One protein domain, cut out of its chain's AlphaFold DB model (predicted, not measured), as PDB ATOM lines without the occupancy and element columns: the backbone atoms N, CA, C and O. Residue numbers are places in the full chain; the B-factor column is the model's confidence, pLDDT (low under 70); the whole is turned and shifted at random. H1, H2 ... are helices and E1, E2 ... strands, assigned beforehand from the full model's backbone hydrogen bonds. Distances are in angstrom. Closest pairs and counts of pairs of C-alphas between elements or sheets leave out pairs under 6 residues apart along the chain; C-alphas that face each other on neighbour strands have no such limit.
ATOM      1  N   PRO A 247     156.252 144.958 158.861       89.00
ATOM      2  CA  PRO A 247     156.897 143.657 158.708       89.00
ATOM      3  C   PRO A 247     158.413 143.732 158.954       89.00
ATOM      4  O   PRO A 247     158.987 144.817 159.040       89.00
ATOM      5  N   ALA A 248     159.047 142.570 159.131       84.94
ATOM      6  CA  ALA A 248     160.489 142.505 159.342       84.94
ATOM      7  C   ALA A 248     161.224 143.166 158.163       84.94
ATOM      8  O   ALA A 248     160.897 142.904 157.005       84.94
ATOM      9  N   ILE A 249     162.192 144.027 158.479       83.25
ATOM     10  CA  ILE A 249     163.052 144.683 157.491       83.25
ATOM     11  C   ILE A 249     164.411 144.009 157.460       83.25
ATOM     12  O   ILE A 249     164.887 143.497 158.476       83.25
ATOM     13  N   GLY A 250     165.033 144.036 156.288       82.25
ATOM     14  CA  GLY A 250     166.220 143.245 156.037       82.25
ATOM     15  C   GLY A 250     165.966 141.744 156.078       82.25
ATOM     16  O   GLY A 250     164.944 141.251 156.557       82.25
ATOM     17  N   TYR A 251     166.909 140.997 155.518       91.44
ATOM     18  CA  TYR A 251     166.764 139.558 155.415       91.44
ATOM     19  C   TYR A 251     168.074 138.851 155.726       91.44
ATOM     20  O   TYR A 251     169.131 139.145 155.164       91.44
ATOM     21  N   THR A 252     167.973 137.871 156.622       93.38
ATOM     22  CA  THR A 252     169.078 136.982 156.959       93.38
ATOM     23  C   THR A 252     168.674 135.534 156.759       93.38
ATOM     24  O   THR A 252     167.638 135.057 157.227       93.38
ATOM     25  N   PRO A 296     172.113 140.044 150.104       94.06
ATOM     26  CA  PRO A 296     172.053 141.400 149.590       94.06
ATOM     27  C   PRO A 296     170.789 141.627 148.759       94.06
ATOM     28  O   PRO A 296     170.350 140.755 147.995       94.06
ATOM     29  N   ALA A 297     170.251 142.839 148.872       93.69
ATOM     30  CA  ALA A 297     169.201 143.346 148.002       93.69
ATOM     31  C   ALA A 297     169.638 143.296 146.509       93.69
ATOM     32  O   ALA A 297     170.830 143.191 146.208       93.69
ATOM     33  N   PRO A 298     168.704 143.284 145.542       94.38
ATOM     34  CA  PRO A 298     167.260 143.261 145.731       94.38
ATOM     35  C   PRO A 298     166.729 141.896 146.181       94.38
ATOM     36  O   PRO A 298     167.289 140.856 145.818       94.38
ATOM     37  N   LEU A 299     165.638 141.907 146.945       95.31
ATOM     38  CA  LEU A 299     164.874 140.716 147.330       95.31
ATOM     39  C   LEU A 299     163.381 141.015 147.237       95.31
ATOM     40  O   LEU A 299     162.920 142.019 147.779       95.31
ATOM     41  N   THR A 300     162.627 140.135 146.586       95.94
ATOM     42  CA  THR A 300     161.169 140.246 146.504       95.94
ATOM     43  C   THR A 300     160.502 139.368 147.556       95.94
ATOM     44  O   THR A 300     160.854 138.204 147.762       95.94
ATOM     45  N   PHE A 301     159.500 139.941 148.204       96.62
ATOM     46  CA  PHE A 301     158.694 139.329 149.239       96.62
ATOM     47  C   PHE A 301     157.232 139.315 148.813       96.62
ATOM     48  O   PHE A 301     156.737 140.262 148.202       96.62
ATOM     49  N   HIS A 302     156.521 138.264 149.199       96.06
ATOM     50  CA  HIS A 302     155.069 138.260 149.206       96.06
ATOM     51  C   HIS A 302     154.560 138.662 150.590       96.06
ATOM     52  O   HIS A 302     154.931 138.050 151.592       96.06
ATOM     53  N   ARG A 303     153.672 139.654 150.642       94.25
ATOM     54  CA  ARG A 303     152.915 140.034 151.836       94.25
ATOM     55  C   ARG A 303     151.713 139.108 151.993       94.25
ATOM     56  O   ARG A 303     150.721 139.250 151.274       94.25
ATOM     57  N   ALA A 304     151.806 138.185 152.944       92.19
ATOM     58  CA  ALA A 304     150.777 137.188 153.194       92.19
ATOM     59  C   ALA A 304     149.425 137.824 153.552       92.19
ATOM     60  O   ALA A 304     149.352 138.844 154.239       92.19
ATOM     61  N   HIS A 305     148.341 137.196 153.105       90.44
ATOM     62  CA  HIS A 305     146.980 137.531 153.515       90.44
ATOM     63  C   HIS A 305     146.419 136.450 154.445       90.44
ATOM     64  O   HIS A 305     146.977 135.357 154.581       90.44
ATOM     65  N   LYS A 306     145.306 136.764 155.110       89.94
ATOM     66  CA  LYS A 306     144.705 135.899 156.128       89.94
ATOM     67  C   LYS A 306     144.382 134.506 155.581       89.94
ATOM     68  O   LYS A 306     143.618 134.363 154.629       89.94
ATOM     69  N   GLY A 307     144.927 133.479 156.235       88.50
ATOM     70  CA  GLY A 307     144.709 132.070 155.894       88.50
ATOM     71  C   GLY A 307     145.675 131.486 154.862       88.50
ATOM     72  O   GLY A 307     145.588 130.288 154.598       88.50
ATOM     73  N   MET A 308     146.595 132.286 154.318       91.50
ATOM     74  CA  MET A 308     147.574 131.829 153.337       91.50
ATOM     75  C   MET A 308     148.598 130.862 153.947       91.50
ATOM     76  O   MET A 308     149.001 130.998 155.106       91.50
ATOM     77  N   THR A 309     149.056 129.900 153.148       90.94
ATOM     78  CA  THR A 309     150.083 128.919 153.515       90.94
ATOM     79  C   THR A 309     151.283 128.964 152.564       90.94
ATOM     80  O   THR A 309     151.217 129.510 151.460       90.94
ATOM     81  N   ILE A 310     152.395 128.330 152.953       89.81
ATOM     82  CA  ILE A 310     153.556 128.146 152.060       89.81
ATOM     83  C   ILE A 310     153.199 127.306 150.825       89.81
ATOM     84  O   ILE A 310     153.743 127.536 149.744       89.81
ATOM     85  N   THR A 311     152.252 126.372 150.952       91.44
ATOM     86  CA  THR A 311     151.740 125.588 149.821       91.44
ATOM     87  C   THR A 311     151.060 126.481 148.788       91.44
ATOM     88  O   THR A 311     151.318 126.326 147.595       91.44
ATOM     89  N   ASP A 312     150.255 127.445 149.238       93.88
ATOM     90  CA  ASP A 312     149.574 128.385 148.344       93.88
ATOM     91  C   ASP A 312     150.588 129.265 147.605       93.88
ATOM     92  O   ASP A 312     150.484 129.440 146.394       93.88
ATOM     93  N   LEU A 313     151.625 129.753 148.300       94.44
ATOM     94  CA  LEU A 313     152.718 130.517 147.682       94.44
ATOM     95  C   LEU A 313     153.509 129.703 146.659       94.44
ATOM     96  O   LEU A 313     153.854 130.210 145.592       94.44
ATOM     97  N   SER A 314     153.790 128.441 146.981       94.75
ATOM     98  CA  SER A 314     154.471 127.518 146.077       94.75
ATOM     99  C   SER A 314     153.701 127.352 144.770       94.75
ATOM    100  O   SER A 314     154.292 127.468 143.697       94.75
ATOM    101  N   ALA A 315     152.382 127.155 144.857       95.88
ATOM    102  CA  ALA A 315     151.513 127.054 143.691       95.88
ATOM    103  C   ALA A 315     151.408 128.384 142.926       95.88
ATOM    104  O   ALA A 315     151.487 128.385 141.699       95.88
ATOM    105  N   LEU A 316     151.278 129.509 143.639       95.88
ATOM    106  CA  LEU A 316     151.100 130.837 143.047       95.88
ATOM    107  C   LEU A 316     152.312 131.287 142.218       95.88
ATOM    108  O   LEU A 316     152.142 131.869 141.150       95.88
ATOM    109  N   TYR A 317     153.528 131.014 142.699       95.50
ATOM    110  CA  TYR A 317     154.767 131.475 142.064       95.50
ATOM    111  C   TYR A 317     155.553 130.369 141.349       95.50
ATOM    112  O   TYR A 317     156.605 130.640 140.776       95.50
ATOM    113  N   GLY A 318     155.083 129.119 141.398       95.31
ATOM    114  CA  GLY A 318     155.798 127.973 140.830       95.31
ATOM    115  C   GLY A 318     157.136 127.675 141.521       95.31
ATOM    116  O   GLY A 318     158.019 127.058 140.925       95.31
ATOM    117  N   ILE A 319     157.316 128.116 142.770       95.44
ATOM    118  CA  ILE A 319     158.542 127.885 143.544       95.44
ATOM    119  C   ILE A 319     158.378 126.595 144.340       95.44
ATOM    120  O   ILE A 319     157.401 126.428 145.064       95.44
ATOM    121  N   ASN A 320     159.345 125.685 144.251       94.31
ATOM    122  CA  ASN A 320     159.341 124.445 145.028       94.31
ATOM    123  C   ASN A 320     159.237 124.719 146.549       94.31
ATOM    124  O   ASN A 320     159.920 125.601 147.077       94.31
ATOM    125  N   GLN A 321     158.404 123.946 147.256       91.44
ATOM    126  CA  GLN A 321     158.141 124.144 148.688       91.44
ATOM    127  C   GLN A 321     159.395 124.036 149.560       91.44
ATOM    128  O   GLN A 321     159.548 124.829 150.487       91.44
ATOM    129  N   ASP A 322     160.318 123.121 149.262       89.75
ATOM    130  CA  ASP A 322     161.553 122.970 150.036       89.75
ATOM    131  C   ASP A 322     162.440 124.208 149.902       89.75
ATOM    132  O   ASP A 322     163.022 124.659 150.889       89.75
ATOM    133  N   ARG A 323     162.479 124.827 148.713       94.00
ATOM    134  CA  ARG A 323     163.174 126.109 148.504       94.00
ATOM    135  C   ARG A 323     162.528 127.239 149.302       94.00
ATOM    136  O   ARG A 323     163.248 128.001 149.946       94.00
ATOM    137  N   LEU A 324     161.195 127.339 149.292       93.94
ATOM    138  CA  LEU A 324     160.471 128.337 150.090       93.94
ATOM    139  C   LEU A 324     160.713 128.139 151.587       93.94
ATOM    140  O   LEU A 324     161.007 129.109 152.281       93.94
ATOM    141  N   HIS A 325     160.647 126.904 152.079       90.00
ATOM    142  CA  HIS A 325     160.914 126.591 153.480       90.00
ATOM    143  C   HIS A 325     162.363 126.878 153.877       90.00
ATOM    144  O   HIS A 325     162.585 127.437 154.948       90.00
ATOM    145  N   ALA A 326     163.336 126.537 153.029       91.31
ATOM    146  CA  ALA A 326     164.741 126.837 153.287       91.31
ATOM    147  C   ALA A 326     164.974 128.351 153.399       91.31
ATOM    148  O   ALA A 326     165.640 128.805 154.327       91.31
ATOM    149  N   ALA A 327     164.388 129.140 152.493       95.06
ATOM    150  CA  ALA A 327     164.494 130.596 152.518       95.06
ATOM    151  C   ALA A 327     163.663 131.246 153.640       95.06
ATOM    152  O   ALA A 327     163.964 132.350 154.073       95.06
ATOM    153  N   ASN A 328     162.639 130.588 154.170       93.31
ATOM    154  CA  ASN A 328     161.756 131.175 155.177       93.31
ATOM    155  C   ASN A 328     161.743 130.350 156.471       93.31
ATOM    156  O   ASN A 328     160.697 129.994 157.013       93.31
ATOM    157  N   TRP A 329     162.943 130.050 156.965       88.88
ATOM    158  CA  TRP A 329     163.209 129.187 158.120       88.88
ATOM    159  C   TRP A 329     162.584 129.667 159.441       88.88
ATOM    160  O   TRP A 329     162.462 128.882 160.378       88.88
ATOM    161  N   HIS A 330     162.223 130.949 159.533       85.94
ATOM    162  CA  HIS A 330     161.650 131.573 160.727       85.94
ATOM    163  C   HIS A 330     160.114 131.549 160.752       85.94
ATOM    164  O   HIS A 330     159.521 132.167 161.634       85.94
ATOM    165  N   LEU A 331     159.450 130.931 159.768       84.31
ATOM    166  CA  LEU A 331     157.989 130.901 159.698       84.31
ATOM    167  C   LEU A 331     157.418 129.775 160.571       84.31
ATOM    168  O   LEU A 331     157.654 128.599 160.282       84.31
ATOM    169  N   PRO A 332     156.649 130.109 161.621       70.25
ATOM    170  CA  PRO A 332     156.240 129.144 162.626       70.25
ATOM    171  C   PRO A 332     154.922 128.465 162.225       70.25
ATOM    172  O   PRO A 332     153.851 128.772 162.733       70.25
ATOM    173  N   GLY A 333     154.999 127.505 161.303       69.88
ATOM    174  CA  GLY A 333     153.912 126.557 161.042       69.88
ATOM    175  C   GLY A 333     153.150 126.730 159.736       69.88
ATOM    176  O   GLY A 333     153.685 127.195 158.732       69.88
ATOM    177  N   LYS A 334     151.914 126.214 159.721       75.44
ATOM    178  CA  LYS A 334     151.133 126.019 158.489       75.44
ATOM    179  C   LYS A 334     150.599 127.329 157.908       75.44
ATOM    180  O   LYS A 334     150.631 127.499 156.691       75.44
ATOM    181  N   TYR A 335     150.076 128.201 158.767       82.62
ATOM    182  CA  TYR A 335     149.457 129.464 158.372       82.62
ATOM    183  C   TYR A 335     150.436 130.615 158.557       82.62
ATOM    184  O   TYR A 335     151.115 130.713 159.578       82.62
ATOM    185  N   LEU A 336     150.486 131.483 157.556       87.44
ATOM    186  CA  LEU A 336     151.249 132.721 157.595       87.44
ATOM    187  C   LEU A 336     150.449 133.785 158.345       87.44
ATOM    188  O   LEU A 336     149.225 133.860 158.202       87.44
ATOM    189  N   GLN A 337     151.137 134.631 159.113       85.25
ATOM    190  CA  GLN A 337     150.482 135.791 159.712       85.25
ATOM    191  C   GLN A 337     150.112 136.804 158.611       85.25
ATOM    192  O   GLN A 337     150.917 137.026 157.701       85.25
ATOM    193  N   PRO A 338     148.932 137.449 158.665       87.38
ATOM    194  CA  PRO A 338     148.588 138.518 157.731       87.38
ATOM    195  C   PRO A 338     149.618 139.644 157.788       87.38
ATOM    196  O   PRO A 338     149.989 140.066 158.875       87.38
ATOM    197  N   ASP A 339     150.035 140.161 156.637       88.50
ATOM    198  CA  ASP A 339     151.088 141.170 156.456       88.50
ATOM    199  C   ASP A 339     152.532 140.687 156.680       88.50
ATOM    200  O   ASP A 339     153.474 141.453 156.468       88.50
ATOM    201  N   GLN A 340     152.741 139.413 157.028       89.06
ATOM    202  CA  GLN A 340     154.079 138.836 157.095       89.06
ATOM    203  C   GLN A 340     154.721 138.807 155.705       89.06
ATOM    204  O   GLN A 340     154.117 138.339 154.737       89.06
ATOM    205  N   LEU A 341     155.960 139.293 155.608       92.75
ATOM    206  CA  LEU A 341     156.749 139.204 154.384       92.75
ATOM    207  C   LEU A 341     157.415 137.830 154.293       92.75
ATOM    208  O   LEU A 341     158.175 137.436 155.177       92.75
ATOM    209  N   VAL A 342     157.125 137.117 153.209       94.62
ATOM    210  CA  VAL A 342     157.729 135.827 152.862       94.62
ATOM    211  C   VAL A 342     158.637 136.043 151.664       94.62
ATOM    212  O   VAL A 342     158.159 136.430 150.598       94.62
ATOM    213  N   VAL A 343     159.942 135.812 151.821       96.31
ATOM    214  CA  VAL A 343     160.886 135.978 150.711       96.31
ATOM    215  C   VAL A 343     160.590 134.940 149.629       96.31
ATOM    216  O   VAL A 343     160.375 133.759 149.920       96.31
ATOM    217  N   LEU A 344     160.587 135.383 148.374       96.69
ATOM    218  CA  LEU A 344     160.432 134.534 147.198       96.69
ATOM    219  C   LEU A 344     161.829 134.281 146.602       96.69
ATOM    220  O   LEU A 344     162.357 135.124 145.876       96.69
ATOM    221  N   PRO A 345     162.491 133.158 146.936       95.81
ATOM    222  CA  PRO A 345     163.900 132.964 146.610       95.81
ATOM    223  C   PRO A 345     164.125 132.886 145.094       95.81
ATOM    224  O   PRO A 345     163.593 132.001 144.423       95.81
ATOM    225  N   GLY A 346     164.934 133.811 144.568       91.62
ATOM    226  CA  GLY A 346     165.260 133.908 143.142       91.62
ATOM    227  C   GLY A 346     164.155 134.516 142.271       91.62
ATOM    228  O   GLY A 346     164.287 134.512 141.049       91.62
ATOM    229  N   TYR A 347     163.082 135.028 142.875       93.44
ATOM    230  CA  TYR A 347     162.044 135.784 142.183       93.44
ATOM    231  C   TYR A 347     162.359 137.280 142.275       93.44
ATOM    232  O   TYR A 347     162.662 137.781 143.357       93.44
ATOM    233  N   LEU A 348     162.274 137.984 141.147       89.88
ATOM    234  CA  LEU A 348     162.413 139.437 141.065       89.88
ATOM    235  C   LEU A 348     161.313 139.994 140.165       89.88
ATOM    236  O   LEU A 348     160.983 139.400 139.137       89.88
ATOM    237  N   GLU A 349     160.754 141.131 140.562       90.19
ATOM    238  CA  GLU A 349     159.823 141.883 139.724       90.19
ATOM    239  C   GLU A 349     160.563 142.737 138.685       90.19
ATOM    240  O   GLU A 349     161.673 143.209 138.924       90.19
ATOM    241  N   ASP A 350     159.920 142.945 137.533       89.44
ATOM    242  CA  ASP A 350     160.394 143.858 136.491       89.44
ATOM    243  C   ASP A 350     159.887 145.275 136.788       89.44
ATOM    244  O   ASP A 350     158.697 145.569 136.633       89.44
ATOM    245  N   PHE A 351     160.793 146.139 137.240       92.00
ATOM    246  CA  PHE A 351     160.541 147.559 137.455       92.00
ATOM    247  C   PHE A 351     161.376 148.404 136.492       92.00
ATOM    248  O   PHE A 351     162.464 148.018 136.062       92.00
ATOM    249  N   ARG A 352     160.872 149.595 136.158       90.38
ATOM    250  CA  ARG A 352     161.495 150.505 135.190       90.38
ATOM    251  C   ARG A 352     161.703 151.891 135.771       90.38
ATOM    252  O   ARG A 352     160.967 152.320 136.654       90.38
ATOM    253  N   GLY A 353     162.656 152.603 135.181       91.25
ATOM    254  CA  GLY A 353     163.057 153.939 135.599       91.25
ATOM    255  C   GLY A 353     164.230 153.904 136.568       91.25
ATOM    256  O   GLY A 353     164.787 152.843 136.864       91.25
ATOM    257  N   ASP A 354     164.589 155.087 137.040       93.62
ATOM    258  CA  ASP A 354     165.675 155.276 137.979       93.62
ATOM    259  C   ASP A 354     165.142 155.949 139.250       93.62
ATOM    260  O   ASP A 354     164.250 156.802 139.205       93.62
ATOM    261  N   ILE A 355     165.675 155.544 140.399       95.75
ATOM    262  CA  ILE A 355     165.348 156.141 141.696       95.75
ATOM    263  C   ILE A 355     166.554 156.920 142.176       95.75
ATOM    264  O   ILE A 355     167.656 156.384 142.191       95.75
ATOM    265  N   VAL A 356     166.340 158.157 142.607       96.44
ATOM    266  CA  VAL A 356     167.335 158.964 143.308       96.44
ATOM    267  C   VAL A 356     167.004 158.966 144.787       96.44
ATOM    268  O   VAL A 356     165.833 158.993 145.160       96.44
ATOM    269  N   TYR A 357     168.025 158.943 145.631       96.50
ATOM    270  CA  TYR A 357     167.854 159.047 147.070       96.50
ATOM    271  C   TYR A 357     169.124 159.563 147.741       96.50
ATOM    272  O   TYR A 357     170.213 159.571 147.158       96.50
ATOM    273  N   LEU A 358     168.968 159.984 148.990       96.56
ATOM    274  CA  LEU A 358     170.067 160.348 149.867       96.56
ATOM    275  C   LEU A 358     170.379 159.188 150.810       96.56
ATOM    276  O   LEU A 358     169.474 158.628 151.425       96.56
ATOM    277  N   ASN A 359     171.655 158.841 150.950       96.44
ATOM    278  CA  ASN A 359     172.128 157.880 151.941       96.44
ATOM    279  C   ASN A 359     172.996 158.591 152.982       96.44
ATOM    280  O   ASN A 359     174.049 159.147 152.657       96.44
ATOM    281  N   GLN A 360     172.565 158.574 154.242       94.88
ATOM    282  CA  GLN A 360     173.307 159.202 155.329       94.88
ATOM    283  C   GLN A 360     174.501 158.334 155.752       94.88
ATOM    284  O   GLN A 360     174.354 157.168 156.113       94.88
ATOM    285  N   THR A 361     175.693 158.931 155.776       93.81
ATOM    286  CA  THR A 361     176.947 158.293 156.201       93.81
ATOM    287  C   THR A 361     177.653 159.140 157.266       93.81
ATOM    288  O   THR A 361     177.346 160.326 157.411       93.81
ATOM    289  N   PRO A 362     178.662 158.602 157.980       91.81
ATOM    290  CA  PRO A 362     179.499 159.411 158.870       91.81
ATOM    291  C   PRO A 362     180.237 160.564 158.167       91.81
ATOM    292  O   PRO A 362     180.626 161.526 158.820       91.81
ATOM    293  N   SER A 363     180.449 160.473 156.848       92.19
ATOM    294  CA  SER A 363     181.149 161.478 156.035       92.19
ATOM    295  C   SER A 363     180.251 162.563 155.427       92.19
ATOM    296  O   SER A 363     180.774 163.500 154.820       92.19
ATOM    297  N   GLY A 364     178.928 162.443 155.563       92.81
ATOM    298  CA  GLY A 364     177.940 163.306 154.914       92.81
ATOM    299  C   GLY A 364     176.854 162.496 154.210       92.81
ATOM    300  O   GLY A 364     176.604 161.338 154.549       92.81
ATOM    301  N   GLN A 365     176.210 163.100 153.221       95.12
ATOM    302  CA  GLN A 365     175.119 162.499 152.467       95.12
ATOM    303  C   GLN A 365     175.568 162.084 151.074       95.12
ATOM    304  O   GLN A 365     175.965 162.920 150.264       95.12
ATOM    305  N   GLU A 366     175.499 160.792 150.781       97.31
ATOM    306  CA  GLU A 366     175.721 160.297 149.428       97.31
ATOM    307  C   GLU A 366     174.441 160.491 148.611       97.31
ATOM    308  O   GLU A 366     173.400 159.919 148.939       97.31
ATOM    309  N   LEU A 367     174.520 161.262 147.531       97.38
ATOM    310  CA  LEU A 367     173.483 161.289 146.509       97.38
ATOM    311  C   LEU A 367     173.660 160.048 145.637       97.38
ATOM    312  O   LEU A 367     174.681 159.908 144.959       97.38
ATOM    313  N   LYS A 368     172.679 159.148 145.655       97.06
ATOM    314  CA  LYS A 368     172.729 157.877 144.931       97.06
ATOM    315  C   LYS A 368     171.589 157.752 143.937       97.06
ATOM    316  O   LYS A 368     170.512 158.311 144.138       97.06
ATOM    317  N   THR A 369     171.829 156.970 142.890       96.50
ATOM    318  CA  THR A 369     170.786 156.514 141.972       96.50
ATOM    319  C   THR A 369     170.770 154.994 141.852       96.50
ATOM    320  O   THR A 369     171.822 154.358 141.944       96.50
ATOM    321  N   ILE A 370     169.587 154.410 141.652       95.94
ATOM    322  CA  ILE A 370     169.384 152.982 141.364       95.94
ATOM    323  C   ILE A 370     168.664 152.849 140.031       95.94
ATOM    324  O   ILE A 370     167.551 153.353 139.891       95.94
ATOM    325  N   ASN A 371     169.254 152.115 139.092       94.81
ATOM    326  CA  ASN A 371     168.557 151.719 137.874       94.81
ATOM    327  C   ASN A 371     167.718 150.468 138.130       94.81
ATOM    328  O   ASN A 371     168.260 149.420 138.467       94.81
ATOM    329  N   LEU A 372     166.400 150.553 137.954       93.81
ATOM    330  CA  LEU A 372     165.496 149.468 138.344       93.81
ATOM    331  C   LEU A 372     165.567 148.234 137.431       93.81
ATOM    332  O   LEU A 372     165.308 147.129 137.898       93.81
ATOM    333  N   MET A 373     165.996 148.386 136.172       90.19
ATOM    334  CA  MET A 373     166.070 147.260 135.228       90.19
ATOM    335  C   MET A 373     167.218 146.296 135.545       90.19
ATOM    336  O   MET A 373     167.112 145.098 135.296       90.19
ATOM    337  N   ASN A 374     168.339 146.812 136.051       88.81
ATOM    338  CA  ASN A 374     169.525 146.005 136.360       88.81
ATOM    339  C   ASN A 374     169.957 146.089 137.834       88.81
ATOM    340  O   ASN A 374     170.949 145.465 138.209       88.81
ATOM    341  N   CYS A 375     169.221 146.847 138.651       87.06
ATOM    342  CA  CYS A 375     169.480 147.107 140.068       87.06
ATOM    343  C   CYS A 375     170.898 147.629 140.356       87.06
ATOM    344  O   CYS A 375     171.453 147.380 141.425       87.06
ATOM    345  N   THR A 376     171.507 148.341 139.402       91.06
ATOM    346  CA  THR A 376     172.829 148.945 139.602       91.06
ATOM    347  C   THR A 376     172.708 150.253 140.370       91.06
ATOM    348  O   THR A 376     171.891 151.110 140.033       91.06
ATOM    349  N   VAL A 377     173.539 150.397 141.402       94.56
ATOM    350  CA  VAL A 377     173.611 151.599 142.237       94.56
ATOM    351  C   VAL A 377     174.810 152.441 141.813       94.56
ATOM    352  O   VAL A 377     175.919 151.924 141.655       94.56
ATOM    353  N   LYS A 378     174.607 153.750 141.663       95.31
ATOM    354  CA  LYS A 378     175.658 154.733 141.386       95.31
ATOM    355  C   LYS A 378     175.692 155.776 142.496       95.31
ATOM    356  O   LYS A 378     174.665 156.358 142.822       95.31
ATOM    357  N   ILE A 379     176.880 156.057 143.028       96.62
ATOM    358  CA  ILE A 379     177.117 157.242 143.865       96.62
ATOM    359  C   ILE A 379     177.385 158.415 142.921       96.62
ATOM    360  O   ILE A 379     178.363 158.407 142.171       96.62
ATOM    361  N   CYS A 380     176.485 159.392 142.912       96.12
ATOM    362  CA  CYS A 380     176.587 160.601 142.103       96.12
ATOM    363  C   CYS A 380     177.480 161.642 142.769       96.12
ATOM    364  O   CYS A 380     178.319 162.241 142.098       96.12
ATOM    365  N   ASP A 381     177.305 161.849 144.075       96.06
ATOM    366  CA  ASP A 381     178.048 162.858 144.822       96.06
ATOM    367  C   ASP A 381     178.048 162.592 146.334       96.06
ATOM    368  O   ASP A 381     177.233 161.816 146.831       96.06
ATOM    369  N   LEU A 382     178.933 163.278 147.059       95.69
ATOM    370  CA  LEU A 382     178.934 163.376 148.517       95.69
ATOM    371  C   LEU A 382     178.715 164.838 148.919       95.69
ATOM    372  O   LEU A 382     179.583 165.691 148.708       95.69
ATOM    373  N   ILE A 383     177.567 165.114 149.526       93.56
ATOM    374  CA  ILE A 383     177.140 166.448 149.945       93.56
ATOM    375  C   ILE A 383     177.261 166.533 151.467       93.56
ATOM    376  O   ILE A 383     176.782 165.666 152.199       93.56
ATOM    377  N   LYS A 384     177.949 167.562 151.958       93.00
ATOM    378  CA  LYS A 384     178.098 167.814 153.395       93.00
ATOM    379  C   LYS A 384     177.010 168.761 153.872       93.00
ATOM    380  O   LYS A 384     176.549 169.587 153.092       93.00
ATOM    381  N   ASP A 385     176.647 168.615 155.142       90.69
ATOM    382  CA  ASP A 385     175.778 169.558 155.849       90.69
ATOM    383  C   ASP A 385     174.427 169.779 155.142       90.69
ATOM    384  O   ASP A 385     173.938 170.901 155.089       90.69
ATOM    385  N   ASP A 549     147.251 161.259 158.326       73.81
ATOM    386  CA  ASP A 549     147.984 161.961 159.376       73.81
ATOM    387  C   ASP A 549     149.450 162.209 159.007       73.81
ATOM    388  O   ASP A 549     150.180 162.718 159.839       73.81
ATOM    389  N   PHE A 550     149.950 161.788 157.836       75.69
ATOM    390  CA  PHE A 550     151.406 161.836 157.595       75.69
ATOM    391  C   PHE A 550     151.839 162.129 156.172       75.69
ATOM    392  O   PHE A 550     152.753 162.925 155.985       75.69
ATOM    393  N   ALA A 551     151.243 161.460 155.189       83.75
ATOM    394  CA  ALA A 551     151.701 161.561 153.815       83.75
ATOM    395  C   ALA A 551     150.594 161.224 152.820       83.75
ATOM    396  O   ALA A 551     149.694 160.422 153.086       83.75
ATOM    397  N   GLU A 552     150.724 161.821 151.651       89.94
ATOM    398  CA  GLU A 552     149.811 161.749 150.534       89.94
ATOM    399  C   GLU A 552     150.591 161.822 149.223       89.94
ATOM    400  O   GLU A 552     151.561 162.574 149.103       89.94
ATOM    401  N   GLN A 553     150.179 161.047 148.222       92.25
ATOM    402  CA  GLN A 553     150.769 161.097 146.885       92.25
ATOM    403  C   GLN A 553     149.695 160.928 145.824       92.25
ATOM    404  O   GLN A 553     148.999 159.911 145.786       92.25
ATOM    405  N   TRP A 554     149.598 161.914 144.937       93.25
ATOM    406  CA  TRP A 554     148.834 161.774 143.710       93.25
ATOM    407  C   TRP A 554     149.556 160.845 142.745       93.25
ATOM    408  O   TRP A 554     150.774 160.906 142.572       93.25
ATOM    409  N   PHE A 555     148.774 160.012 142.079       94.00
ATOM    410  CA  PHE A 555     149.223 159.320 140.883       94.00
ATOM    411  C   PHE A 555     149.389 160.312 139.731       94.00
ATOM    412  O   PHE A 555     148.698 161.320 139.687       94.00
ATOM    413  N   ASN A 556     150.304 160.046 138.798       89.38
ATOM    414  CA  ASN A 556     150.703 161.010 137.769       89.38
ATOM    415  C   ASN A 556     149.661 161.167 136.651       89.38
ATOM    416  O   ASN A 556     149.567 162.230 136.035       89.38
ATOM    417  N   LYS A 557     148.931 160.093 136.328       88.06
ATOM    418  CA  LYS A 557     147.973 160.023 135.206       88.06
ATOM    419  C   LYS A 557     146.557 159.713 135.662       88.06
ATOM    420  O   LYS A 557     145.603 160.127 135.011       88.06
ATOM    421  N   SER A 558     146.416 158.938 136.731       79.81
ATOM    422  CA  SER A 558     145.122 158.694 137.363       79.81
ATOM    423  C   SER A 558     144.872 159.719 138.464       79.81
ATOM    424  O   SER A 558     145.775 160.021 139.234       79.81
ATOM    425  N   ASN A 559     143.638 160.208 138.597       82.94
ATOM    426  CA  ASN A 559     143.231 161.026 139.741       82.94
ATOM    427  C   ASN A 559     143.079 160.149 140.995       82.94
ATOM    428  O   ASN A 559     142.062 160.213 141.647       82.94
ATOM    429  N   ARG A 560     144.027 159.267 141.316       92.31
ATOM    430  CA  ARG A 560     144.001 158.436 142.531       92.31
ATOM    431  C   ARG A 560     145.056 158.917 143.513       92.31
ATOM    432  O   ARG A 560     145.999 159.609 143.128       92.31
ATOM    433  N   LEU A 561     144.905 158.511 144.768       93.12
ATOM    434  CA  LEU A 561     145.763 158.899 145.879       93.12
ATOM    435  C   LEU A 561     146.310 157.674 146.606       93.12
ATOM    436  O   LEU A 561     145.582 156.715 146.856       93.12
ATOM    437  N   LEU A 562     147.573 157.743 147.018       95.12
ATOM    438  CA  LEU A 562     148.030 157.015 148.198       95.12
ATOM    439  C   LEU A 562     147.880 157.921 149.413       95.12
ATOM    440  O   LEU A 562     148.381 159.042 149.397       95.12
ATOM    441  N   LEU A 563     147.224 157.424 150.460       94.00
ATOM    442  CA  LEU A 563     147.088 158.112 151.742       94.00
ATOM    443  C   LEU A 563     147.681 157.260 152.861       94.00
ATOM    444  O   LEU A 563     147.392 156.064 152.966       94.00
ATOM    445  N   GLN A 564     148.506 157.887 153.700       92.75
ATOM    446  CA  GLN A 564     149.076 157.265 154.886       92.75
ATOM    447  C   GLN A 564     148.261 157.616 156.132       92.75
ATOM    448  O   GLN A 564     148.233 158.763 156.585       92.75
ATOM    449  N   LYS A 565     147.666 156.589 156.738       89.56
ATOM    450  CA  LYS A 565     146.921 156.677 157.995       89.56
ATOM    451  C   LYS A 565     147.704 156.039 159.130       89.56
ATOM    452  O   LYS A 565     148.249 154.949 158.957       89.56
ATOM    453  N   ARG A 566     147.717 156.661 160.310       86.44
ATOM    454  CA  ARG A 566     148.248 156.041 161.526       86.44
ATOM    455  C   ARG A 566     147.100 155.485 162.359       86.44
ATOM    456  O   ARG A 566     146.159 156.184 162.702       86.44
ATOM    457  N   GLU A 567     147.181 154.211 162.707       83.50
ATOM    458  CA  GLU A 567     146.225 153.572 163.607       83.50
ATOM    459  C   GLU A 567     146.864 153.366 164.965       83.50
ATOM    460  O   GLU A 567     147.771 152.546 165.102       83.50
ATOM    461  N   LEU A 568     146.398 154.135 165.947       79.62
ATOM    462  CA  LEU A 568     146.852 154.076 167.329       79.62
ATOM    463  C   LEU A 568     146.119 152.975 168.100       79.62
ATOM    464  O   LEU A 568     144.921 152.753 167.932       79.62
ATOM    465  N   PHE A 569     146.850 152.310 168.988       75.75
ATOM    466  CA  PHE A 569     146.361 151.193 169.778       75.75
ATOM    467  C   PHE A 569     146.766 151.325 171.247       75.75
ATOM    468  O   PHE A 569     147.943 151.199 171.583       75.75
ATOM    469  N   GLY A 570     145.766 151.465 172.123       67.44
ATOM    470  CA  GLY A 570     145.917 151.597 173.576       67.44
ATOM    471  C   GLY A 570     146.027 153.039 174.057       67.44
ATOM    472  O   GLY A 570     146.295 153.926 173.256       67.44
ATOM    473  N   ASP A 571     145.842 153.240 175.365       55.78
ATOM    474  CA  ASP A 571     145.662 154.575 175.961       55.78
ATOM    475  C   ASP A 571     146.927 155.133 176.645       55.78
ATOM    476  O   ASP A 571     147.090 156.345 176.738       55.78
ATOM    477  N   TYR A 572     147.840 154.266 177.116       54.44
ATOM    478  CA  TYR A 572     149.021 154.667 177.912       54.44
ATOM    479  C   TYR A 572     150.371 154.280 177.285       54.44
ATOM    480  O   TYR A 572     151.363 154.981 177.466       54.44
ATOM    481  N   LYS A 573     150.427 153.163 176.544       59.91
ATOM    482  CA  LYS A 573     151.565 152.769 175.694       59.91
ATOM    483  C   LYS A 573     151.056 152.539 174.266       59.91
ATOM    484  O   LYS A 573     151.010 151.408 173.785       59.91
ATOM    485  N   CYS A 574     150.612 153.628 173.630       62.53
ATOM    486  CA  CYS A 574     149.947 153.648 172.322       62.53
ATOM    487  C   CYS A 574     150.864 153.191 171.176       62.53
ATOM    488  O   CYS A 574     151.675 153.988 170.709       62.53
ATOM    489  N   PHE A 575     150.760 151.952 170.684       73.94
ATOM    490  CA  PHE A 575     151.539 151.575 169.489       73.94
ATOM    491  C   PHE A 575     150.757 151.948 168.260       73.94
ATOM    492  O   PHE A 575     149.536 152.073 168.314       73.94
ATOM    493  N   TYR A 576     151.455 152.119 167.148       80.50
ATOM    494  CA  TYR A 576     150.781 152.369 165.899       80.50
ATOM    495  C   TYR A 576     151.274 151.485 164.777       80.50
ATOM    496  O   TYR A 576     152.434 151.073 164.723       80.50
ATOM    497  N   TYR A 577     150.354 151.247 163.857       87.69
ATOM    498  CA  TYR A 577     150.682 150.832 162.512       87.69
ATOM    499  C   TYR A 577     150.332 151.974 161.571       87.69
ATOM    500  O   TYR A 577     149.289 152.610 161.695       87.69
ATOM    501  N   ASN A 578     151.219 152.240 160.629       90.44
ATOM    502  CA  ASN A 578     150.914 153.060 159.477       90.44
ATOM    503  C   ASN A 578     150.306 152.158 158.411       90.44
ATOM    504  O   ASN A 578     150.846 151.085 158.121       90.44
ATOM    505  N   ARG A 579     149.213 152.608 157.813       92.19
ATOM    506  CA  ARG A 579     148.606 151.996 156.640       92.19
ATOM    507  C   ARG A 579     148.778 152.916 155.453       92.19
ATOM    508  O   ARG A 579     148.494 154.102 155.566       92.19
ATOM    509  N   ILE A 580     149.201 152.354 154.331       94.56
ATOM    510  CA  ILE A 580     149.152 153.030 153.037       94.56
ATOM    511  C   ILE A 580     147.934 152.486 152.307       94.56
ATOM    512  O   ILE A 580     147.861 151.284 152.041       94.56
ATOM    513  N   ASN A 581     146.986 153.364 152.000       94.62
ATOM    514  CA  ASN A 581     145.740 153.023 151.325       94.62
ATOM    515  C   ASN A 581     145.695 153.673 149.944       94.62
ATOM    516  O   ASN A 581     146.057 154.840 149.802       94.62
ATOM    517  N   LEU A 582     145.218 152.928 148.950       95.31
ATOM    518  CA  LEU A 582     144.839 153.468 147.650       95.31
ATOM    519  C   LEU A 582     143.394 153.958 147.730       95.31
ATOM    520  O   LEU A 582     142.502 153.189 148.099       95.31
ATOM    521  N   VAL A 583     143.174 155.224 147.394       94.44
ATOM    522  CA  VAL A 583     141.897 155.919 147.582       94.44
ATOM    523  C   VAL A 583     141.561 156.737 146.332       94.44
ATOM    524  O   VAL A 583     142.449 157.320 145.702       94.44
ATOM    525  N   ASP A 584     140.285 156.768 145.960       92.12
ATOM    526  CA  ASP A 584     139.767 157.661 144.917       92.12
ATOM    527  C   ASP A 584     139.527 159.085 145.469       92.12
ATOM    528  O   ASP A 584     139.390 159.266 146.678       92.12
ATOM    529  N   PRO A 585     139.423 160.133 144.630       86.56
ATOM    530  CA  PRO A 585     139.236 161.514 145.096       86.56
ATOM    531  C   PRO A 585     137.954 161.735 145.890       86.56
ATOM    532  O   PRO A 585     137.823 162.727 146.596       86.56
ATOM    533  N   ASP A 586     136.979 160.847 145.730       86.50
ATOM    534  CA  ASP A 586     135.724 160.896 146.459       86.50
ATOM    535  C   ASP A 586     135.818 160.265 147.860       86.50
ATOM    536  O   ASP A 586     134.840 160.342 148.607       86.50
ATOM    537  N   GLY A 587     136.970 159.690 148.220       86.06
ATOM    538  CA  GLY A 587     137.240 159.026 149.492       86.06
ATOM    539  C   GLY A 587     137.017 157.515 149.490       86.06
ATOM    540  O   GLY A 587     137.226 156.879 150.524       86.06
ATOM    541  N   ALA A 588     136.617 156.907 148.369       91.19
ATOM    542  CA  ALA A 588     136.438 155.461 148.303       91.19
ATOM    543  C   ALA A 588     137.792 154.733 148.395       91.19
ATOM    544  O   ALA A 588     138.660 154.877 147.532       91.19
ATOM    545  N   GLN A 589     137.982 153.929 149.446       92.19
ATOM    546  CA  GLN A 589     139.168 153.085 149.578       92.19
ATOM    547  C   GLN A 589     139.087 151.899 148.609       92.19
ATOM    548  O   GLN A 589     138.189 151.065 148.707       92.19
ATOM    549  N   GLN A 590     140.075 151.795 147.722       92.75
ATOM    550  CA  GLN A 590     140.203 150.722 146.736       92.75
ATOM    551  C   GLN A 590     140.958 149.515 147.305       92.75
ATOM    552  O   GLN A 590     140.542 148.369 147.145       92.75
ATOM    553  N   SER A 591     142.071 149.763 148.002       92.25
ATOM    554  CA  SER A 591     142.908 148.709 148.586       92.25
ATOM    555  C   SER A 591     143.771 149.229 149.735       92.25
ATOM    556  O   SER A 591     144.103 150.411 149.815       92.25
ATOM    557  N   GLN A 592     144.164 148.318 150.629       93.25
ATOM    558  CA  GLN A 592     145.229 148.551 151.604       93.25
ATOM    559  C   GLN A 592     146.544 148.011 151.035       93.25
ATOM    560  O   GLN A 592     146.771 146.794 150.997       93.25
ATOM    561  N   GLU A 593     147.416 148.917 150.611       94.75
ATOM    562  CA  GLU A 593     148.671 148.589 149.944       94.75
ATOM    563  C   GLU A 593     149.711 148.030 150.922       94.75
ATOM    564  O   GLU A 593     150.360 147.027 150.620       94.75
ATOM    565  N   LEU A 594     149.852 148.636 152.104       93.56
ATOM    566  CA  LEU A 594     150.877 148.255 153.078       93.56
ATOM    567  C   LEU A 594     150.432 148.541 154.513       93.56
ATOM    568  O   LEU A 594     149.713 149.506 154.762       93.56
ATOM    569  N   VAL A 595     150.911 147.726 155.452       91.69
ATOM    570  CA  VAL A 595     150.847 147.976 156.897       91.69
ATOM    571  C   VAL A 595     152.257 147.879 157.438       91.69
ATOM    572  O   VAL A 595     152.916 146.870 157.203       91.69
ATOM    573  N   ALA A 596     152.722 148.896 158.158       90.75
ATOM    574  CA  ALA A 596     154.037 148.858 158.776       90.75
ATOM    575  C   ALA A 596     154.141 149.728 160.035       90.75
ATOM    576  O   ALA A 596     153.520 150.784 160.127       90.75
ATOM    577  N   LYS A 597     154.971 149.331 161.003       88.19
ATOM    578  CA  LYS A 597     155.274 150.165 162.183       88.19
ATOM    579  C   LYS A 597     156.091 151.408 161.812       88.19
ATOM    580  O   LYS A 597     155.790 152.497 162.288       88.19
ATOM    581  N   GLY A 598     157.091 151.258 160.943       88.81
ATOM    582  CA  GLY A 598     157.908 152.356 160.422       88.81
ATOM    583  C   GLY A 598     157.888 152.360 158.900       88.81
ATOM    584  O   GLY A 598     158.485 151.483 158.277       88.81
ATOM    585  N   VAL A 599     157.177 153.327 158.318       91.44
ATOM    586  CA  VAL A 599     157.133 153.563 156.871       91.44
ATOM    587  C   VAL A 599     157.036 155.051 156.573       91.44
ATOM    588  O   VAL A 599     156.376 155.795 157.302       91.44
ATOM    589  N   GLU A 600     157.695 155.460 155.497       91.12
ATOM    590  CA  GLU A 600     157.678 156.821 154.974       91.12
ATOM    591  C   GLU A 600     157.469 156.779 153.455       91.12
ATOM    592  O   GLU A 600     158.167 156.049 152.743       91.12
ATOM    593  N   LEU A 601     156.502 157.558 152.966       89.38
ATOM    594  CA  LEU A 601     156.323 157.836 151.544       89.38
ATOM    595  C   LEU A 601     157.127 159.082 151.168       89.38
ATOM    596  O   LEU A 601     156.942 160.146 151.754       89.38
ATOM    597  N   GLY A 602     158.007 158.948 150.176       80.62
ATOM    598  CA  GLY A 602     158.734 160.081 149.609       80.62
ATOM    599  C   GLY A 602     157.851 160.948 148.710       80.62
ATOM    600  O   GLY A 602     156.804 160.512 148.220       80.62
ATOM    601  N   VAL A 603     158.306 162.171 148.441       78.38
ATOM    602  CA  VAL A 603     157.727 163.031 147.398       78.38
ATOM    603  C   VAL A 603     158.078 162.451 146.026       78.38
ATOM    604  O   VAL A 603     159.200 161.992 145.833       78.38
ATOM    605  N   ASN A 604     157.150 162.480 145.061       87.81
ATOM    606  CA  ASN A 604     157.340 161.875 143.731       87.81
ATOM    607  C   ASN A 604     157.676 160.377 143.810       87.81
ATOM    608  O   ASN A 604     158.518 159.858 143.071       87.81
ATOM    609  N   SER A 605     157.020 159.678 144.732       92.56
ATOM    610  CA  SER A 605     157.244 158.253 144.963       92.56
ATOM    611  C   SER A 605     156.424 157.345 144.046       92.56
ATOM    612  O   SER A 605     156.591 156.131 144.110       92.56
ATOM    613  N   ILE A 606     155.576 157.897 143.173       94.25
ATOM    614  CA  ILE A 606     154.821 157.138 142.168       94.25
ATOM    615  C   ILE A 606     155.605 157.066 140.854       94.25
ATOM    616  O   ILE A 606     156.058 158.088 140.334       94.25
ATOM    617  N   ALA A 607     155.715 155.864 140.288       93.31
ATOM    618  CA  ALA A 607     156.319 155.648 138.980       93.31
ATOM    619  C   ALA A 607     155.569 156.415 137.881       93.31
ATOM    620  O   ALA A 607     154.352 156.571 137.925       93.31
ATOM    621  N   ILE A 608     156.280 156.828 136.831       89.44
ATOM    622  CA  ILE A 608     155.720 157.612 135.710       89.44
ATOM    623  C   ILE A 608     154.563 156.884 134.997       89.44
ATOM    624  O   ILE A 608     153.705 157.503 134.361       89.44
ATOM    625  N   ASP A 609     154.549 155.554 135.051       90.19
ATOM    626  CA  ASP A 609     153.503 154.713 134.476       90.19
ATOM    627  C   ASP A 609     152.326 154.428 135.421       90.19
ATOM    628  O   ASP A 609     151.375 153.781 134.985       90.19
ATOM    629  N   ASP A 610     152.350 154.946 136.654       92.75
ATOM    630  CA  ASP A 610     151.351 154.731 137.708       92.75
ATOM    631  C   ASP A 610     151.212 153.268 138.176       92.75
ATOM    632  O   ASP A 610     150.242 152.917 138.854       92.75
ATOM    633  N   LEU A 611     152.163 152.388 137.842       92.31
ATOM    634  CA  LEU A 611     152.061 150.959 138.164       92.31
ATOM    635  C   LEU A 611     152.724 150.578 139.487       92.31
ATOM    636  O   LEU A 611     152.409 149.526 140.051       92.31
ATOM    637  N   SER A 612     153.638 151.399 139.992       94.94
ATOM    638  CA  SER A 612     154.378 151.114 141.217       94.94
ATOM    639  C   SER A 612     154.683 152.374 142.009       94.94
ATOM    640  O   SER A 612     154.629 153.488 141.485       94.94
ATOM    641  N   PHE A 613     155.004 152.186 143.282       96.19
ATOM    642  CA  PHE A 613     155.458 153.252 144.154       96.19
ATOM    643  C   PHE A 613     156.607 152.786 145.039       96.19
ATOM    644  O   PHE A 613     156.763 151.589 145.301       96.19
ATOM    645  N   ILE A 614     157.410 153.743 145.486       96.88
ATOM    646  CA  ILE A 614     158.562 153.520 146.357       96.88
ATOM    647  C   ILE A 614     158.288 154.064 147.754       96.88
ATOM    648  O   ILE A 614     157.508 154.995 147.941       96.88
ATOM    649  N   PHE A 615     158.917 153.467 148.753       96.25
ATOM    650  CA  PHE A 615     158.751 153.853 150.148       96.25
ATOM    651  C   PHE A 615     159.960 153.403 150.957       96.25
ATOM    652  O   PHE A 615     160.723 152.533 150.535       96.25
ATOM    653  N   ILE A 616     160.135 153.992 152.132       94.94
ATOM    654  CA  ILE A 616     161.164 153.578 153.083       94.94
ATOM    655  C   ILE A 616     160.495 152.747 154.164       94.94
ATOM    656  O   ILE A 616     159.452 153.150 154.677       94.94
ATOM    657  N   MET A 617     161.114 151.639 154.565       93.44
ATOM    658  CA  MET A 617     160.784 150.979 155.826       93.44
ATOM    659  C   MET A 617     161.949 151.035 156.805       93.44
ATOM    660  O   MET A 617     163.117 150.988 156.420       93.44
ATOM    661  N   PHE A 618     161.618 151.118 158.090       89.81
ATOM    662  CA  PHE A 618     162.598 151.252 159.164       89.81
ATOM    663  C   PHE A 618     162.053 150.731 160.499       89.81
ATOM    664  O   PHE A 618     160.841 150.586 160.688       89.81
ATOM    665  N   ASN A 619     162.948 150.448 161.452       84.81
ATOM    666  CA  ASN A 619     162.544 150.165 162.830       84.81
ATOM    667  C   ASN A 619     161.914 151.423 163.449       84.81
ATOM    668  O   ASN A 619     162.541 152.482 163.413       84.81
ATOM    669  N   PRO A 620     160.710 151.338 164.035       77.75
ATOM    670  CA  PRO A 620     160.027 152.508 164.572       77.75
ATOM    671  C   PRO A 620     160.793 153.113 165.758       77.75
ATOM    672  O   PRO A 620     161.131 152.412 166.707       77.75
ATOM    673  N   ASN A 621     160.969 154.436 165.751       75.19
ATOM    674  CA  ASN A 621     161.438 155.213 166.906       75.19
ATOM    675  C   ASN A 621     160.242 155.813 167.675       75.19
ATOM    676  O   ASN A 621     160.182 157.014 167.918       75.19
ATOM    677  N   ALA A 622     159.211 154.997 167.914       64.44
ATOM    678  CA  ALA A 622     157.909 155.480 168.381       64.44
ATOM    679  C   ALA A 622     157.851 155.701 169.900       64.44
ATOM    680  O   ALA A 622     157.312 156.701 170.358       64.44
ATOM    681  N   PHE A 623     158.373 154.750 170.677       71.19
ATOM    682  CA  PHE A 623     158.148 154.681 172.128       71.19
ATOM    683  C   PHE A 623     159.402 154.721 172.959       71.19
ATOM    684  O   PHE A 623     159.468 155.355 174.003       71.19
ATOM    685  N   TYR A 624     160.356 153.933 172.500       83.88
ATOM    686  CA  TYR A 624     161.655 153.796 173.084       83.88
ATOM    687  C   TYR A 624     162.576 154.562 172.144       83.88
ATOM    688  O   TYR A 624     162.438 154.382 170.929       83.88
ATOM    689  N   PRO A 625     163.482 155.406 172.662       87.50
ATOM    690  CA  PRO A 625     164.337 156.280 171.858       87.50
ATOM    691  C   PRO A 625     165.480 155.508 171.175       87.50
ATOM    692  O   PRO A 625     166.624 155.961 171.076       87.50
ATOM    693  N   ILE A 626     165.171 154.309 170.684       86.31
ATOM    694  CA  ILE A 626     166.084 153.441 169.965       86.31
ATOM    695  C   ILE A 626     166.175 153.982 168.548       86.31
ATOM    696  O   ILE A 626     165.250 153.862 167.740       86.31
ATOM    697  N   LYS A 627     167.324 154.581 168.242       82.06
ATOM    698  CA  LYS A 627     167.596 155.107 166.906       82.06
ATOM    699  C   LYS A 627     167.438 153.996 165.858       82.06
ATOM    700  O   LYS A 627     168.005 152.914 166.048       82.06
ATOM    701  N   PRO A 628     166.730 154.258 164.743       76.50
ATOM    702  CA  PRO A 628     166.684 153.328 163.626       76.50
ATOM    703  C   PRO A 628     168.105 153.036 163.151       76.50
ATOM    704  O   PRO A 628     168.892 153.959 162.937       76.50
ATOM    705  N   ARG A 629     168.436 151.753 163.012       75.12
ATOM    706  CA  ARG A 629     169.743 151.323 162.493       75.12
ATOM    707  C   ARG A 629     169.751 151.143 160.982       75.12
ATOM    708  O   ARG A 629     170.820 151.120 160.389       75.12
ATOM    709  N   MET A 630     168.569 150.971 160.397       84.19
ATOM    710  CA  MET A 630     168.364 150.780 158.969       84.19
ATOM    711  C   MET A 630     167.130 151.575 158.555       84.19
ATOM    712  O   MET A 630     166.113 151.577 159.262       84.19
ATOM    713  N   ARG A 631     167.238 152.247 157.412       92.62
ATOM    714  CA  ARG A 631     166.148 152.893 156.688       92.62
ATOM    715  C   ARG A 631     166.307 152.477 155.241       92.62
ATOM    716  O   ARG A 631     167.051 153.112 154.506       92.62
ATOM    717  N   ASP A 632     165.666 151.385 154.861       94.44
ATOM    718  CA  ASP A 632     165.889 150.787 153.552       94.44
ATOM    719  C   ASP A 632     164.781 151.154 152.571       94.44
ATOM    720  O   ASP A 632     163.624 151.347 152.948       94.44
ATOM    721  N   LEU A 633     165.163 151.254 151.301       96.06
ATOM    722  CA  LEU A 633     164.290 151.557 150.185       96.06
ATOM    723  C   LEU A 633     163.581 150.293 149.703       96.06
ATOM    724  O   LEU A 633     164.203 149.256 149.461       96.06
ATOM    725  N   TYR A 634     162.278 150.420 149.491       96.56
ATOM    726  CA  TYR A 634     161.410 149.391 148.951       96.56
ATOM    727  C   TYR A 634     160.600 149.945 147.780       96.56
ATOM    728  O   TYR A 634     160.339 151.143 147.682       96.56
ATOM    729  N   ILE A 635     160.177 149.043 146.904       96.56
ATOM    730  CA  ILE A 635     159.277 149.308 145.788       96.56
ATOM    731  C   ILE A 635     158.143 148.286 145.797       96.56
ATOM    732  O   ILE A 635     158.328 147.121 146.163       96.56
ATOM    733  N   LYS A 636     156.946 148.723 145.412       95.62
ATOM    734  CA  LYS A 636     155.755 147.881 145.354       95.62
ATOM    735  C   LYS A 636     154.926 148.194 144.122       95.62
ATOM    736  O   LYS A 636     154.622 149.353 143.840       95.62
ATOM    737  N   LYS A 637     154.472 147.146 143.433       94.12
ATOM    738  CA  LYS A 637     153.439 147.257 142.401       94.12
ATOM    739  C   LYS A 637     152.073 147.498 143.042       94.12
ATOM    740  O   LYS A 637     151.673 146.754 143.944       94.12
ATOM    741  N   VAL A 638     151.356 148.508 142.564       94.31
ATOM    742  CA  VAL A 638     150.057 148.941 143.102       94.31
ATOM    743  C   VAL A 638     149.034 147.808 142.991       94.31
ATOM    744  O   VAL A 638     148.959 147.133 141.965       94.31
ATOM    745  N   GLY A 639     148.290 147.549 144.067       92.88
ATOM    746  CA  GLY A 639     147.286 146.486 144.155       92.88
ATOM    747  C   GLY A 639     147.847 145.063 144.279       92.88
ATOM    748  O   GLY A 639     147.091 144.126 144.521       92.88
ATOM    749  N   SER A 640     149.162 144.863 144.135       93.81
ATOM    750  CA  SER A 640     149.782 143.540 144.290       93.81
ATOM    751  C   SER A 640     150.041 143.175 145.762       93.81
ATOM    752  O   SER A 640     149.968 144.017 146.656       93.81
ATOM    753  N   HIS A 641     150.424 141.927 146.027       94.25
ATOM    754  CA  HIS A 641     150.982 141.512 147.323       94.25
ATOM    755  C   HIS A 641     152.515 141.502 147.337       94.25
ATOM    756  O   HIS A 641     153.112 141.088 148.327       94.25
ATOM    757  N   LEU A 642     153.159 141.922 146.247       95.44
ATOM    758  CA  LEU A 642     154.607 141.885 146.122       95.44
ATOM    759  C   LEU A 642     155.225 143.183 146.645       95.44
ATOM    760  O   LEU A 642     154.721 144.281 146.410       95.44
ATOM    761  N   VAL A 643     156.310 143.023 147.392       95.81
ATOM    762  CA  VAL A 643     157.138 144.099 147.933       95.81
ATOM    763  C   VAL A 643     158.583 143.729 147.646       95.81
ATOM    764  O   VAL A 643     159.023 142.654 148.039       95.81
ATOM    765  N   THR A 644     159.334 144.601 146.985       95.81
ATOM    766  CA  THR A 644     160.745 144.361 146.680       95.81
ATOM    767  C   THR A 644     161.615 145.327 147.465       95.81
ATOM    768  O   THR A 644     161.470 146.540 147.358       95.81
ATOM    769  N   GLN A 645     162.523 144.782 148.267       95.88
ATOM    770  CA  GLN A 645     163.584 145.536 148.920       95.88
ATOM    771  C   GLN A 645     164.655 145.882 147.887       95.88
ATOM    772  O   GLN A 645     165.112 144.984 147.182       95.88
ATOM    773  N   LEU A 646     165.065 147.148 147.809       95.50
ATOM    774  CA  LEU A 646     166.081 147.640 146.872       95.50
ATOM    775  C   LEU A 646     167.434 147.912 147.542       95.50
ATOM    776  O   LEU A 646     168.466 147.717 146.908       95.50
ATOM    777  N   THR A 647     167.440 148.294 148.821       94.69
ATOM    778  CA  THR A 647     168.661 148.514 149.619       94.69
ATOM    779  C   THR A 647     168.632 147.670 150.890       94.69
ATOM    780  O   THR A 647     167.562 147.257 151.336       94.69
ATOM    781  N   TRP A 648     169.795 147.402 151.485       91.69
ATOM    782  CA  TRP A 648     169.868 146.800 152.818       91.69
ATOM    783  C   TRP A 648     171.020 147.375 153.627       91.69
ATOM    784  O   TRP A 648     172.158 147.395 153.156       91.69
ATOM    785  N   GLY A 649     170.716 147.788 154.858       88.00
ATOM    786  CA  GLY A 649     171.700 148.372 155.765       88.00
ATOM    787  C   GLY A 649     172.069 149.816 155.418       88.00
ATOM    788  O   GLY A 649     173.091 150.306 155.898       88.00
ATOM    789  N   GLU A 650     171.266 150.490 154.591       92.75
ATOM    790  CA  GLU A 650     171.449 151.906 154.277       92.75
ATOM    791  C   GLU A 650     170.602 152.799 155.199       92.75
ATOM    792  O   GLU A 650     169.710 152.343 155.926       92.75
ATOM    793  N   MET A 651     170.906 154.097 155.192       93.88
ATOM    794  CA  MET A 651     170.134 155.133 155.874       93.88
ATOM    795  C   MET A 651     169.507 156.040 154.815       93.88
ATOM    796  O   MET A 651     169.975 157.155 154.592       93.88
ATOM    797  N   VAL A 652     168.484 155.524 154.130       95.44
ATOM    798  CA  VAL A 652     167.814 156.171 152.993       95.44
ATOM    799  C   VAL A 652     166.901 157.312 153.445       95.44
ATOM    800  O   VAL A 652     166.072 157.155 154.352       95.44
ATOM    801  N   TYR A 653     167.012 158.443 152.749       94.75
ATOM    802  CA  TYR A 653     166.173 159.631 152.882       94.75
ATOM    803  C   TYR A 653     165.712 160.159 151.516       94.75
ATOM    804  O   TYR A 653     166.421 160.057 150.512       94.75
ATOM    805  N   SER A 654     164.497 160.716 151.507       93.56
ATOM    806  CA  SER A 654     163.846 161.382 150.368       93.56
ATOM    807  C   SER A 654     163.952 160.665 149.007       93.56
ATOM    808  O   SER A 654     164.304 161.303 148.019       93.56
ATOM    809  N   PRO A 655     163.648 159.360 148.903       95.88
ATOM    810  CA  PRO A 655     163.694 158.675 147.623       95.88
ATOM    811  C   PRO A 655     162.612 159.210 146.682       95.88
ATOM    812  O   PRO A 655     161.475 159.442 147.097       95.88
ATOM    813  N   ALA A 656     162.959 159.357 145.408       94.94
ATOM    814  CA  ALA A 656     162.057 159.828 144.366       94.94
ATOM    815  C   ALA A 656     162.399 159.193 143.013       94.94
ATOM    816  O   ALA A 656     163.551 158.840 142.757       94.94
ATOM    817  N   TYR A 657     161.414 159.076 142.122       93.19
ATOM    818  CA  TYR A 657     161.695 158.743 140.724       93.19
ATOM    819  C   TYR A 657     162.421 159.902 140.029       93.19
ATOM    820  O   TYR A 657     162.017 161.059 140.174       93.19
ATOM    821  N   HIS A 658     163.470 159.588 139.262       86.75
ATOM    822  CA  HIS A 658     164.205 160.554 138.443       86.75
ATOM    823  C   HIS A 658     164.244 160.146 136.962       86.75
ATOM    824  O   HIS A 658     164.030 158.977 136.628       86.75
ATOM    825  N   ARG A 659     164.454 161.128 136.075       80.31
ATOM    826  CA  ARG A 659     164.399 160.976 134.609       80.31
ATOM    827  C   ARG A 659     165.716 161.280 133.914       80.31
ATOM    828  O   ARG A 659     166.494 162.113 134.438       80.31
TER     829      ARG A 659
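This is residues 247 to 252, 296 to 385 and 549 to 659 of the 659 residues of the protein "LysM peptidoglycan-binding domain-containing protein" of Syntrophomonadaceae bacterium (UniProt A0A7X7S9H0). Two strongly twisted sheets make a sandwich, only partly face to face, with E10 and E11 of the one over E13 and E3 of the other. A third sheet, E6 to E9, sits beside the sandwich, past edge strand E10, and two short helices, H1 and H2, make a corner at the other end, by E2. The printed part has 207 residues, under half of them in named elements, in the order E1 H1 H2 and then E2 to E13; the class is mostly strand. The sheets, in order E2 E1 E12 E11 E10, E5 E4 E3 E13 and E6 E7 E8 E9, are all antiparallel. The whole is compact and rounded, with a radius of gyration of the C-alphas of 17.3 A and spans of 50 by 40 by 40 A.

E1, residues 299 to 303, begins at C-alpha (164.874, 140.716, 147.330). H1 is residues 310 to 317, H2 residues 321 to 327, E2 residues 341 to 343. E3, residues 354 to 361, measures 21.6 A; E4, 364 to 371, 22.6 A; E5, 376 to 383, 20.8 A. E6 is residues 551 to 554. E7, 561 to 569, measures 25.1 A; E8, 575 to 583, 24.3 A; E9, 589 to 596, bends by 51 degrees at residue 593. E10 is residues 612 to 618, E11 631 to 637, E12 642 to 645. E13, residues 652 to 658, ends at C-alpha (164.205, 160.554, 138.443).

E1 is antiparallel to E2, N 302 and O 342 being 2.8 A apart, and to E12, with N 301 and O 643 at 2.8 A. E10, E11 and E12 form a meander, each strand the antiparallel neighbour of the one before, as do E3 to E5 and E6 to E9. Across the sandwich, the closest C-alphas of E11 and E13, Arg 631 and Val 652, are 5.2 A apart. E13 is antiparallel to E3, with N 356 and O 656 at 2.9 A. E9 and E10 come closest at the C-alphas of Ala 596 and Met 617, 7.7 A. H1 and H2 touch at Ser 314 and Gln 321, C-alphas 5.6 A apart, about perpendicular at 81 degrees; H2 only grazes the five-stranded sheet. In both helices every O i to N i+4 pair is within hydrogen-bond range.

The farthest C-alphas, Thr 311 and Asp 385, are 50.5 A apart. Residues 253 to 295 and 386 to 548 are not printed; the C-alpha gaps are 9.1 A and 29.0 A. The links H2 to E2, E9 to E10 and E10 to E11 are long. Residues 333, 570 to 574 and 622 have pLDDT under 70.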